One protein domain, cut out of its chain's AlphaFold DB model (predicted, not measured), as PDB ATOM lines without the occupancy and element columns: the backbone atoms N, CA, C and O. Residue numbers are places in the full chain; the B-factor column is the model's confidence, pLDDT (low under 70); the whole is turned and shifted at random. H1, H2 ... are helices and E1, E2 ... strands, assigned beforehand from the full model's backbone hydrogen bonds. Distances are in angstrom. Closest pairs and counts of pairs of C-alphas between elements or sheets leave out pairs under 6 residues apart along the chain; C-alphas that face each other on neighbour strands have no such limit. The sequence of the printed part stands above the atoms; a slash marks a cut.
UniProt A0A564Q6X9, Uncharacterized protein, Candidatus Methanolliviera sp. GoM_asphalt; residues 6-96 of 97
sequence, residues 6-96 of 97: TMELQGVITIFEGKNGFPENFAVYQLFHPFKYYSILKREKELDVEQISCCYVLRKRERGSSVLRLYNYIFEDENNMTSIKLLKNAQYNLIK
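AT A GLANCE: This is residues 6 to 96 of the 97 residues of an uncharacterized protein of Candidatus Methanolliviera sp. GoM_asphalt (UniProt A0A564Q6X9). Picture one twisted sheet of five strands, with a single helix, H1, packed along one face and the other face bare. The long strands E3, E4 and E5 make most of the length, and the tip of the E3 and E4 hairpin lies at one end of the longest axis. The 91 printed residues hold E1, E2, H1, E3, E4 and E5 in chain order, in a mixed sheet ordered E1, E2, E3, E4, E5; the class is mixed, helices and strands. The whole is only just compact, close to loose, with a radius of gyration of the C-alphas of 14.5 A, and elongated, spanning 48 by 27 by 17 A.

IN THESE COORDINATES: Find C-alpha 6 at (33.804, 3.732, -46.565), where E1, residues 6 to 9, begins. E2 takes residues 12 to 20, 25.7 A. H1, residues 29 to 43, runs 20.3 A from (38.331, -3.430, -33.155). E3, residues 51 to 62, runs 34.6 A, and E4, residues 65 to 75, 32.5 A. E5, residues 84 to 95, ends at (53.749, 19.379, -49.516) after 31.9 A and bends by 62 degrees at residue 87.

HOW THE PARTS SIT: At the edge strand E1, look for N 7 and O 14, 2.9 A, in its antiparallel hairpin with E2. E2 and E3 are parallel, with N 55 and O 15 at 2.7 A; E2, H1 and E3 form a strand-helix-strand unit, two parallel neighbours with a helix between, its crossover right-handed. E3, E4 and E5 form a meander, each strand the antiparallel neighbour of the one before; see N 73 and O 54, 2.7 A, and N 68 and O 92, 2.8 A. H1 is on the sheet over E3, height 8.6 A, along the strands at 23 degrees on the local plane; the closest C-alphas of H1 and E3 are Leu 31 and Cys 54, 6.1 A. In H1, 10 of 11 O i to N i+4 pairs are within hydrogen-bond range.

THE WHOLE: The two farthest C-alphas, Glu 44 and Arg 63, are 48.0 A apart. The printed part has no cut, no link is long, and no printed residue is under 70 in pLDDT.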
ATOM      1  N   THR A   6      33.774   4.925 -45.709       97.12
ATOM      2  CA  THR A   6      33.804   3.732 -46.565       97.12
ATOM      3  C   THR A   6      33.866   4.172 -48.021       97.12
ATOM      4  O   THR A   6      33.179   5.113 -48.414       97.12
ATOM      5  N   MET A   7      34.662   3.481 -48.832       97.38
ATOM      6  CA  MET A   7      34.677   3.646 -50.285       97.38
ATOM      7  C   MET A   7      34.427   2.304 -50.961       97.38
ATOM      8  O   MET A   7      34.910   1.279 -50.488       97.38
ATOM      9  N   GLU A   8      33.715   2.324 -52.081       96.75
ATOM     10  CA  GLU A   8      33.602   1.198 -53.005       96.75
ATOM     11  C   GLU A   8      34.261   1.600 -54.326       96.75
ATOM     12  O   GLU A   8      34.126   2.742 -54.776       96.75
ATOM     13  N   LEU A   9      35.040   0.685 -54.899       96.25
ATOM     14  CA  LEU A   9      35.570   0.820 -56.246       96.25
ATOM     15  C   LEU A   9      35.741  -0.564 -56.872       96.25
ATOM     16  O   LEU A   9      36.562  -1.354 -56.405       96.25
ATOM     17  N   GLN A  10      35.024  -0.811 -57.970       95.38
ATOM     18  CA  GLN A  10      35.146  -2.024 -58.788       95.38
ATOM     19  C   GLN A  10      34.978  -3.319 -57.980       95.38
ATOM     20  O   GLN A  10      35.787  -4.238 -58.085       95.38
ATOM     21  N   GLY A  11      33.945  -3.385 -57.140       95.12
ATOM     22  CA  GLY A  11      33.648  -4.566 -56.330       95.12
ATOM     23  C   GLY A  11      34.538  -4.702 -55.094       95.12
ATOM     24  O   GLY A  11      34.469  -5.719 -54.403       95.12
ATOM     25  N   VAL A  12      35.359  -3.698 -54.777       96.62
ATOM     26  CA  VAL A  12      36.183  -3.678 -53.566       96.62
ATOM     27  C   VAL A  12      35.695  -2.589 -52.626       96.62
ATOM     28  O   VAL A  12      35.818  -1.397 -52.908       96.62
ATOM     29  N   ILE A  13      35.213  -2.998 -51.455       97.75
ATOM     30  CA  ILE A  13      34.958  -2.081 -50.347       97.75
ATOM     31  C   ILE A  13      36.243  -1.875 -49.552       97.75
ATOM     32  O   ILE A  13      36.931  -2.825 -49.178       97.75
ATOM     33  N   THR A  14      36.557  -0.620 -49.251       98.25
ATOM     34  CA  THR A  14      37.616  -0.244 -48.315       98.25
ATOM     35  C   THR A  14      37.034   0.620 -47.209       98.25
ATOM     36  O   THR A  14      36.504   1.702 -47.460       98.25
ATOM     37  N   ILE A  15      37.157   0.137 -45.980       98.25
ATOM     38  CA  ILE A  15      36.755   0.838 -44.760       98.25
ATOM     39  C   ILE A  15      37.960   1.614 -44.253       98.25
ATOM     40  O   ILE A  15      39.028   1.034 -44.098       98.25
ATOM     41  N   PHE A  16      37.810   2.896 -43.965       98.06
ATOM     42  CA  PHE A  16      38.885   3.751 -43.488       98.06
ATOM     43  C   PHE A  16      38.703   4.096 -42.012       98.06
ATOM     44  O   PHE A  16      37.595   4.370 -41.563       98.06
ATOM     45  N   GLU A  17      39.825   4.131 -41.296       97.81
ATOM     46  CA  GLU A  17      39.940   4.660 -39.934       97.81
ATOM     47  C   GLU A  17      41.144   5.602 -39.893       97.81
ATOM     48  O   GLU A  17      42.272   5.208 -40.215       97.81
ATOM     49  N   GLY A  18      40.914   6.853 -39.512       96.62
ATOM     50  CA  GLY A  18      41.895   7.924 -39.507       96.62
ATOM     51  C   GLY A  18      42.363   8.280 -38.098       96.62
ATOM     52  O   GLY A  18      41.563   8.597 -37.225       96.62
ATOM     53  N   LYS A  19      43.680   8.338 -37.868       96.62
ATOM     54  CA  LYS A  19      44.252   8.859 -36.613       96.62
ATOM     55  C   LYS A  19      45.299   9.941 -36.848       96.62
ATOM     56  O   LYS A  19      46.003   9.982 -37.857       96.62
ATOM     57  N   ASN A  20      45.410  10.830 -35.864       95.50
ATOM     58  CA  ASN A  20      46.463  11.836 -35.813       95.50
ATOM     59  C   ASN A  20      47.713  11.272 -35.124       95.50
ATOM     60  O   ASN A  20      47.620  10.555 -34.131       95.50
ATOM     61  N   GLY A  21      48.886  11.662 -35.620       95.38
ATOM     62  CA  GLY A  21      50.175  11.182 -35.129       95.38
ATOM     63  C   GLY A  21      50.525   9.778 -35.626       95.38
ATOM     64  O   GLY A  21      49.872   9.240 -36.517       95.38
ATOM     65  N   PHE A  22      51.593   9.213 -35.060       96.44
ATOM     66  CA  PHE A  22      52.070   7.857 -35.346       96.44
ATOM     67  C   PHE A  22      52.116   7.058 -34.044       96.44
ATOM     68  O   PHE A  22      53.184   6.963 -33.439       96.44
ATOM     69  N   PRO A  23      50.962   6.571 -33.560       95.81
ATOM     70  CA  PRO A  23      50.930   5.783 -32.340       95.81
ATOM     71  C   PRO A  23      51.669   4.453 -32.543       95.81
ATOM     72  O   PRO A  23      51.697   3.913 -33.648       95.81
ATOM     73  N   GLU A  24      52.253   3.923 -31.468       94.56
ATOM     74  CA  GLU A  24      52.920   2.611 -31.487       94.56
ATOM     75  C   GLU A  24      51.921   1.454 -31.611       94.56
ATOM     76  O   GLU A  24      52.231   0.422 -32.196       94.56
ATOM     77  N   ASN A  25      50.709   1.648 -31.083       95.38
ATOM     78  CA  ASN A  25      49.636   0.660 -31.049       95.38
ATOM     79  C   ASN A  25      48.325   1.279 -31.542       95.38
ATOM     80  O   ASN A  25      48.130   2.493 -31.454       95.38
ATOM     81  N   PHE A  26      47.394   0.449 -32.010       95.25
ATOM     82  CA  PHE A  26      46.064   0.901 -32.410       95.25
ATOM     83  C   PHE A  26      44.975  -0.104 -32.026       95.25
ATOM     84  O   PHE A  26      45.227  -1.288 -31.801       95.25
ATOM     85  N   ALA A  27      43.745   0.391 -31.944       95.31
ATOM     86  CA  ALA A  27      42.573  -0.393 -31.601       95.31
ATOM     87  C   ALA A  27      42.042  -1.157 -32.827       95.31
ATOM     88  O   ALA A  27      41.234  -0.637 -33.591       95.31
ATOM     89  N   VAL A  28      42.466  -2.414 -32.995       97.25
ATOM     90  CA  VAL A  28      42.060  -3.285 -34.122       97.25
ATOM     91  C   VAL A  28      40.535  -3.395 -34.267       97.25
ATOM     92  O   VAL A  28      40.024  -3.466 -35.385       97.25
ATOM     93  N   TYR A  29      39.794  -3.340 -33.154       96.81
ATOM     94  CA  TYR A  29      38.331  -3.430 -33.155       96.81
ATOM     95  C   TYR A  29      37.647  -2.316 -33.961       96.81
ATOM     96  O   TYR A  29      36.546  -2.534 -34.467       96.81
ATOM     97  N   GLN A  30      38.292  -1.151 -34.112       96.38
ATOM     98  CA  GLN A  30      37.764  -0.043 -34.913       96.38
ATOM     99  C   GLN A  30      37.686  -0.400 -36.404       96.38
ATOM    100  O   GLN A  30      36.768   0.034 -37.085       96.38
ATOM    101  N   LEU A  31      38.584  -1.262 -36.894       97.75
ATOM    102  CA  LEU A  31      38.515  -1.816 -38.251       97.75
ATOM    103  C   LEU A  31      37.643  -3.076 -38.308       97.75
ATOM    104  O   LEU A  31      36.898  -3.285 -39.264       97.75
ATOM    105  N   PHE A  32      37.726  -3.923 -37.278       98.31
ATOM    106  CA  PHE A  32      37.082  -5.235 -37.275       98.31
ATOM    107  C   PHE A  32      35.554  -5.171 -37.283       98.31
ATOM    108  O   PHE A  32      34.922  -5.917 -38.025       98.31
ATOM    109  N   HIS A  33      34.935  -4.311 -36.469       97.38
ATOM    110  CA  HIS A  33      33.471  -4.264 -36.412       97.38
ATOM    111  C   HIS A  33      32.846  -3.812 -37.743       97.38
ATOM    112  O   HIS A  33      31.946  -4.511 -38.219       97.38
ATOM    113  N   PRO A  34      33.342  -2.740 -38.393       97.31
ATOM    114  CA  PRO A  34      32.918  -2.390 -39.744       97.31
ATOM    115  C   PRO A  34      33.173  -3.501 -40.761       97.31
ATOM    116  O   PRO A  34      32.283  -3.810 -41.551       97.31
ATOM    117  N   PHE A  35      34.348  -4.143 -40.721       97.94
ATOM    118  CA  PHE A  35      34.655  -5.269 -41.605       97.94
ATOM    119  C   PHE A  35      33.610  -6.372 -41.463       97.94
ATOM    120  O   PHE A  35      33.003  -6.780 -42.447       97.94
ATOM    121  N   LYS A  36      33.347  -6.799 -40.223       97.69
ATOM    122  CA  LYS A  36      32.376  -7.847 -39.916       97.69
ATOM    123  C   LYS A  36      30.982  -7.487 -40.422       97.69
ATOM    124  O   LYS A  36      30.310  -8.348 -40.978       97.69
ATOM    125  N   TYR A  37      30.559  -6.237 -40.255       97.00
ATOM    126  CA  TYR A  37      29.275  -5.766 -40.769       97.00
ATOM    127  C   TYR A  37      29.164  -5.949 -42.290       97.00
ATOM    128  O   TYR A  37      28.225  -6.589 -42.757       97.00
ATOM    129  N   TYR A  38      30.145  -5.473 -43.062       97.44
ATOM    130  CA  TYR A  38      30.121  -5.634 -44.519       97.44
ATOM    131  C   TYR A  38      30.265  -7.096 -44.956       97.44
ATOM    132  O   TYR A  38      29.646  -7.499 -45.939       97.44
ATOM    133  N   SER A  39      31.026  -7.910 -44.221       97.31
ATOM    134  CA  SER A  39      31.146  -9.345 -44.500       97.31
ATOM    135  C   SER A  39      29.820 -10.079 -44.297       97.31
ATOM    136  O   SER A  39      29.466 -10.929 -45.112       97.31
ATOM    137  N   ILE A  40      29.038  -9.698 -43.278       96.88
ATOM    138  CA  ILE A  40      27.678 -10.215 -43.064       96.88
ATOM    139  C   ILE A  40      26.773  -9.853 -44.246       96.88
ATOM    140  O   ILE A  40      26.183 -10.759 -44.829       96.88
ATOM    141  N   LEU A  41      26.736  -8.581 -44.663       96.69
ATOM    142  CA  LEU A  41      25.928  -8.147 -45.814       96.69
ATOM    143  C   LEU A  41      26.307  -8.885 -47.104       96.69
ATOM    144  O   LEU A  41      25.440  -9.323 -47.861       96.69
ATOM    145  N   LYS A  42      27.612  -9.066 -47.339       96.38
ATOM    146  CA  LYS A  42      28.126  -9.837 -48.473       96.38
ATOM    147  C   LYS A  42      27.659 -11.296 -48.416       96.38
ATOM    148  O   LYS A  42      27.198 -11.841 -49.416       96.38
ATOM    149  N   ARG A  43      27.760 -11.938 -47.249       95.75
ATOM    150  CA  ARG A  43      27.341 -13.333 -47.029       95.75
ATOM    151  C   ARG A  43      25.831 -13.516 -47.196       95.75
ATOM    152  O   ARG A  43      25.400 -14.528 -47.745       95.75
ATOM    153  N   GLU A  44      25.047 -12.538 -46.755       96.69
ATOM    154  CA  GLU A  44      23.583 -12.500 -46.879       96.69
ATOM    155  C   GLU A  44      23.117 -12.088 -48.286       96.69
ATOM    156  O   GLU A  44      21.925 -12.122 -48.576       96.69
ATOM    157  N   LYS A  45      24.064 -11.799 -49.195       92.25
ATOM    158  CA  LYS A  45      23.831 -11.355 -50.579       92.25
ATOM    159  C   LYS A  45      23.043 -10.046 -50.680       92.25
ATOM    160  O   LYS A  45      22.454  -9.757 -51.717       92.25
ATOM    161  N   GLU A  46      23.075  -9.239 -49.625       95.00
ATOM    162  CA  GLU A  46      22.551  -7.870 -49.621       95.00
ATOM    163  C   GLU A  46      23.551  -6.878 -50.235       95.00
ATOM    164  O   GLU A  46      23.210  -5.733 -50.525       95.00
ATOM    165  N   LEU A  47      24.792  -7.324 -50.445       92.75
ATOM    166  CA  LEU A  47      25.872  -6.544 -51.022       92.75
ATOM    167  C   LEU A  47      26.715  -7.406 -51.968       92.75
ATOM    168  O   LEU A  47      27.378  -8.350 -51.534       92.75
ATOM    169  N   ASP A  48      26.715  -7.059 -53.253       93.75
ATOM    170  CA  ASP A  48      27.496  -7.756 -54.277       93.75
ATOM    171  C   ASP A  48      28.880  -7.115 -54.431       93.75
ATOM    172  O   ASP A  48      29.059  -6.133 -55.151       93.75
ATOM    173  N   VAL A  49      29.851  -7.626 -53.671       95.38
ATOM    174  CA  VAL A  49      31.244  -7.161 -53.694       95.38
ATOM    175  C   VAL A  49      32.212  -8.336 -53.632       95.38
ATOM    176  O   VAL A  49      32.034  -9.301 -52.883       95.38
ATOM    177  N   GLU A  50      33.299  -8.238 -54.383       94.75
ATOM    178  CA  GLU A  50      34.336  -9.262 -54.462       94.75
ATOM    179  C   GLU A  50      35.209  -9.275 -53.209       94.75
ATOM    180  O   GLU A  50      35.529 -10.343 -52.681       94.75
ATOM    181  N   GLN A  51      35.544  -8.102 -52.665       95.88
ATOM    182  CA  GLN A  51      36.488  -7.985 -51.556       95.88
ATOM    183  C   GLN A  51      36.120  -6.860 -50.586       95.88
ATOM    184  O   GLN A  51      35.572  -5.828 -50.965       95.88
ATOM    185  N   ILE A  52      36.470  -7.059 -49.315       98.06
ATOM    186  CA  ILE A  52      36.388  -6.044 -48.266       98.06
ATOM    187  C   ILE A  52      37.785  -5.904 -47.655       98.06
ATOM    188  O   ILE A  52      38.405  -6.896 -47.268       98.06
ATOM    189  N   SER A  53      38.293  -4.678 -47.582       98.19
ATOM    190  CA  SER A  53      39.566  -4.335 -46.945       98.19
ATOM    191  C   SER A  53      39.395  -3.179 -45.960       98.19
ATOM    192  O   SER A  53      38.364  -2.506 -45.921       98.19
ATOM    193  N   CYS A  54      40.409  -2.959 -45.132       98.44
ATOM    194  CA  CYS A  54      40.431  -1.947 -44.084       98.44
ATOM    195  C   CYS A  54      41.692  -1.097 -44.223       98.44
ATOM    196  O   CYS A  54      42.794  -1.628 -44.189       98.44
ATOM    197  N   CYS A  55      41.578   0.216 -44.365       98.31
ATOM    198  CA  CYS A  55      42.704   1.125 -44.474       98.31
ATOM    199  C   CYS A  55      42.833   1.997 -43.223       98.31
ATOM    200  O   CYS A  55      42.036   2.898 -42.979       98.31
ATOM    201  N   TYR A  56      43.884   1.750 -42.451       98.25
ATOM    202  CA  TYR A  56      44.271   2.608 -41.344       98.25
ATOM    203  C   TYR A  56      45.141   3.752 -41.862       98.25
ATOM    204  O   TYR A  56      46.219   3.523 -42.424       98.25
ATOM    205  N   VAL A  57      44.667   4.982 -41.692       97.81
ATOM    206  CA  VAL A  57      45.321   6.192 -42.189       97.81
ATOM    207  C   VAL A  57      45.848   6.996 -41.015       97.81
ATOM    208  O   VAL A  57      45.100   7.528 -40.202       97.81
ATOM    209  N   LEU A  58      47.165   7.139 -40.956       97.88
ATOM    210  CA  LEU A  58      47.834   7.977 -39.980       97.88
ATOM    211  C   LEU A  58      48.267   9.282 -40.617       97.88
ATOM    212  O   LEU A  58      48.928   9.285 -41.656       97.88
ATOM    213  N   ARG A  59      47.969  10.397 -39.955       96.81
ATOM    214  CA  ARG A  59      48.421  11.720 -40.379       96.81
ATOM    215  C   ARG A  59      49.242  12.391 -39.292       96.81
ATOM    216  O   ARG A  59      48.732  12.705 -38.219       96.81
ATOM    217  N   LYS A  60      50.472  12.769 -39.623       96.88
ATOM    218  CA  LYS A  60      51.278  13.684 -38.812       96.88
ATOM    219  C   LYS A  60      51.488  14.992 -39.566       96.88
ATOM    220  O   LYS A  60      51.915  14.996 -40.717       96.88
ATOM    221  N   ARG A  61      51.166  16.119 -38.930       93.44
ATOM    222  CA  ARG A  61      51.490  17.447 -39.468       93.44
ATOM    223  C   ARG A  61      52.930  17.787 -39.095       93.44
ATOM    224  O   ARG A  61      53.291  17.697 -37.925       93.44
ATOM    225  N   GLU A  62      53.718  18.219 -40.068       89.31
ATOM    226  CA  GLU A  62      55.095  18.679 -39.863       89.31
ATOM    227  C   GLU A  62      55.239  20.035 -40.547       89.31
ATOM    228  O   GLU A  62      54.858  20.151 -41.702       89.31
ATOM    229  N   ARG A  63      55.704  21.067 -39.827       82.19
ATOM    230  CA  ARG A  63      55.780  22.496 -40.227       82.19
ATOM    231  C   ARG A  63      55.595  22.768 -41.741       82.19
ATOM    232  O   ARG A  63      56.561  22.788 -42.491       82.19
ATOM    233  N   GLY A  64      54.349  23.007 -42.174       82.62
ATOM    234  CA  GLY A  64      53.996  23.352 -43.568       82.62
ATOM    235  C   GLY A  64      53.613  22.182 -44.493       82.62
ATOM    236  O   GLY A  64      53.221  22.407 -45.635       82.62
ATOM    237  N   SER A  65      53.660  20.948 -44.000       90.56
ATOM    238  CA  SER A  65      53.382  19.707 -44.727       90.56
ATOM    239  C   SER A  65      52.572  18.712 -43.879       90.56
ATOM    240  O   SER A  65      52.269  18.934 -42.698       90.56
ATOM    241  N   SER A  66      52.147  17.607 -44.484       94.06
ATOM    242  CA  SER A  66      51.569  16.468 -43.765       94.06
ATOM    243  C   SER A  66      52.159  15.165 -44.280       94.06
ATOM    244  O   SER A  66      52.149  14.913 -45.479       94.06
ATOM    245  N   VAL A  67      52.620  14.318 -43.368       96.75
ATOM    246  CA  VAL A  67      53.015  12.945 -43.674       96.75
ATOM    247  C   VAL A  67      51.805  12.054 -43.429       96.75
ATOM    248  O   VAL A  67      51.259  12.027 -42.323       96.75
ATOM    249  N   LEU A  68      51.378  11.351 -44.470       97.44
ATOM    250  CA  LEU A  68      50.333  10.339 -44.423       97.44
ATOM    251  C   LEU A  68      50.970   8.958 -44.504       97.44
ATOM    252  O   LEU A  68      51.759   8.712 -45.412       97.44
ATOM    253  N   ARG A  69      50.604   8.050 -43.602       98.12
ATOM    254  CA  ARG A  69      50.915   6.619 -43.711       98.12
ATOM    255  C   ARG A  69      49.612   5.851 -43.823       98.12
ATOM    256  O   ARG A  69      48.731   6.023 -42.987       98.12
ATOM    257  N   LEU A  70      49.493   5.043 -44.861       98.31
ATOM    258  CA  LEU A  70      48.322   4.228 -45.127       98.31
ATOM    259  C   LEU A  70      48.725   2.770 -44.977       98.31
ATOM    260  O   LEU A  70      49.699   2.331 -45.591       98.31
ATOM    261  N   TYR A  71      47.955   2.028 -44.196       98.44
ATOM    262  CA  TYR A  71      48.127   0.598 -43.990       98.44
ATOM    263  C   TYR A  71      46.828  -0.086 -44.389       98.44
ATOM    264  O   TYR A  71      45.796   0.135 -43.762       98.44
ATOM    265  N   ASN A  72      46.859  -0.862 -45.467       98.38
ATOM    266  CA  ASN A  72      45.705  -1.616 -45.929       98.38
ATOM    267  C   ASN A  72      45.792  -3.048 -45.390       98.38
ATOM    268  O   ASN A  72      46.791  -3.744 -45.591       98.38
ATOM    269  N   TYR A  73      44.742  -3.452 -44.694       98.62
ATOM    270  CA  TYR A  73      44.577  -4.709 -43.994       98.62
ATOM    271  C   TYR A  73      43.384  -5.488 -44.545       98.62
ATOM    272  O   TYR A  73      42.444  -4.920 -45.103       98.62
ATOM    273  N   ILE A  74      43.402  -6.790 -44.296       98.19
ATOM    274  CA  ILE A  74      42.237  -7.676 -44.349       98.19
ATOM    275  C   ILE A  74      42.106  -8.415 -43.023       98.19
ATOM    276  O   ILE A  74      43.050  -8.440 -42.234       98.19
ATOM    277  N   PHE A  75      40.964  -9.054 -42.815       98.44
ATOM    278  CA  PHE A  75      40.806 -10.113 -41.825       98.44
ATOM    279  C   PHE A  75      40.588 -11.420 -42.584       98.44
ATOM    280  O   PHE A  75      39.742 -11.476 -43.479       98.44
ATOM    281  N   GLU A  76      41.376 -12.446 -42.270       97.50
ATOM    282  CA  GLU A  76      41.242 -13.767 -42.901       97.50
ATOM    283  C   GLU A  76      40.014 -14.536 -42.370       97.50
ATOM    284  O   GLU A  76      39.509 -15.424 -43.051       97.50
ATOM    285  N   ASP A  77      39.503 -14.160 -41.191       96.88
ATOM    286  CA  ASP A  77      38.302 -14.718 -40.563       96.88
ATOM    287  C   ASP A  77      37.418 -13.602 -39.971       96.88
ATOM    288  O   ASP A  77      37.801 -12.879 -39.047       96.88
ATOM    289  N   GLU A  78      36.188 -13.488 -40.478       95.75
ATOM    290  CA  GLU A  78      35.181 -12.500 -40.061       95.75
ATOM    291  C   GLU A  78      34.659 -12.663 -38.627       95.75
ATOM    292  O   GLU A  78      34.040 -11.746 -38.075       95.75
ATOM    293  N   ASN A  79      34.913 -13.808 -37.997       97.12
ATOM    294  CA  ASN A  79      34.551 -14.075 -36.609       97.12
ATOM    295  C   ASN A  79      35.740 -13.959 -35.654       97.12
ATOM    296  O   ASN A  79      35.533 -13.993 -34.440       97.12
ATOM    297  N   ASN A  80      36.949 -13.739 -36.174       97.81
ATOM    298  CA  ASN A  80      38.158 -13.635 -35.375       97.81
ATOM    299  C   ASN A  80      38.924 -12.334 -35.655       97.81
ATOM    300  O   ASN A  80      39.644 -12.203 -36.643       97.81
ATOM    301  N   MET A  81      38.857 -11.394 -34.711       97.56
ATOM    302  CA  MET A  81      39.565 -10.113 -34.787       97.56
ATOM    303  C   MET A  81      41.094 -10.252 -34.845       97.56
ATOM    304  O   MET A  81      41.770  -9.360 -35.354       97.56
ATOM    305  N   THR A  82      41.668 -11.349 -34.345       97.88
ATOM    306  CA  THR A  82      43.125 -11.553 -34.392       97.88
ATOM    307  C   THR A  82      43.619 -12.007 -35.765       97.88
ATOM    308  O   THR A  82      44.823 -12.003 -35.996       97.88
ATOM    309  N   SER A  83      42.712 -12.313 -36.701       98.44
ATOM    310  CA  SER A  83      43.031 -12.694 -38.085       98.44
ATOM    311  C   SER A  83      43.448 -11.518 -38.984       98.44
ATOM    312  O   SER A  83      43.541 -11.667 -40.205       98.44
ATOM    313  N   ILE A  84      43.666 -10.333 -38.402       98.50
ATOM    314  CA  ILE A  84      44.100  -9.148 -39.138       98.50
ATOM    315  C   ILE A  84      45.458  -9.388 -39.808       98.50
ATOM    316  O   ILE A  84      46.421  -9.831 -39.183       98.50
ATOM    317  N   LYS A  85      45.559  -9.022 -41.083       98.44
ATOM    318  CA  LYS A  85      46.770  -9.172 -41.886       98.44
ATOM    319  C   LYS A  85      47.011  -7.946 -42.743       98.44
ATOM    320  O   LYS A  85      46.109  -7.461 -43.423       98.44
ATOM    321  N   LEU A  86      48.243  -7.445 -42.714       98.12
ATOM    322  CA  LEU A  86      48.670  -6.340 -43.567       98.12
ATOM    323  C   LEU A  86      48.821  -6.840 -45.007       98.12
ATOM    324  O   LEU A  86      49.603  -7.753 -45.260       98.12
ATOM    325  N   LEU A  87      48.112  -6.217 -45.947       97.44
ATOM    326  CA  LEU A  87      48.281  -6.473 -47.377       97.44
ATOM    327  C   LEU A  87      49.369  -5.592 -47.983       97.44
ATOM    328  O   LEU A  87      50.239  -6.069 -48.706       97.44
ATOM    329  N   LYS A  88      49.295  -4.286 -47.720       97.56
ATOM    330  CA  LYS A  88      50.216  -3.291 -48.279       97.56
ATOM    331  C   LYS A  88      50.234  -2.038 -47.424       97.56
ATOM    332  O   LYS A  88      49.277  -1.741 -46.711       97.56
ATOM    333  N   ASN A  89      51.309  -1.272 -47.535       98.00
ATOM    334  CA  ASN A  89      51.400   0.051 -46.940       98.00
ATOM    335  C   ASN A  89      52.018   1.047 -47.923       98.00
ATOM    336  O   ASN A  89      52.686   0.658 -48.882       98.00
ATOM    337  N   ALA A  90      51.753   2.326 -47.691       98.19
ATOM    338  CA  ALA A  90      52.342   3.424 -48.439       98.19
ATOM    339  C   ALA A  90      52.500   4.650 -47.536       98.19
ATOM    340  O   ALA A  90      51.720   4.857 -46.605       98.19
ATOM    341  N   GLN A  91      53.489   5.491 -47.838       97.88
ATOM    342  CA  GLN A  91      53.650   6.799 -47.212       97.88
ATOM    343  C   GLN A  91      53.625   7.891 -48.282       97.88
ATOM    344  O   GLN A  91      54.289   7.769 -49.310       97.88
ATOM    345  N   TYR A  92      52.907   8.978 -48.010       96.56
ATOM    346  CA  TYR A  92      52.847  10.158 -48.868       96.56
ATOM    347  C   TYR A  92      53.180  11.414 -48.067       96.56
ATOM    348  O   TYR A  92      52.646  11.631 -46.979       96.56
ATOM    349  N   ASN A  93      54.028  12.268 -48.635       94.88
ATOM    350  CA  ASN A  93      54.331  13.585 -48.083       94.88
ATOM    351  C   ASN A  93      53.518  14.633 -48.847       94.88
ATOM    352  O   ASN A  93      53.816  14.955 -49.996       94.88
ATOM    353  N   LEU A  94      52.476  15.160 -48.210       92.69
ATOM    354  CA  LEU A  94      51.680  16.266 -48.727       92.69
ATOM    355  C   LEU A  94      52.422  17.577 -48.473       92.69
ATOM    356  O   LEU A  94      52.429  18.097 -47.355       92.69
ATOM    357  N   ILE A  95      53.040  18.101 -49.526       89.69
ATOM    358  CA  ILE A  95      53.749  19.379 -49.516       89.69
ATOM    359  C   ILE A  95      52.789  20.440 -50.048       89.69
ATOM    360  O   ILE A  95      52.212  20.277 -51.125       89.69
ATOM    361  N   LYS A  96      52.593  21.519 -49.285       78.88
ATOM    362  CA  LYS A  96      51.843  22.678 -49.764       78.88
ATOM    363  C   LYS A  96      52.651  23.318 -50.900       78.88
ATOM    364  O   LYS A  96      53.797  23.692 -50.671       78.88
TER     365      LYS A  96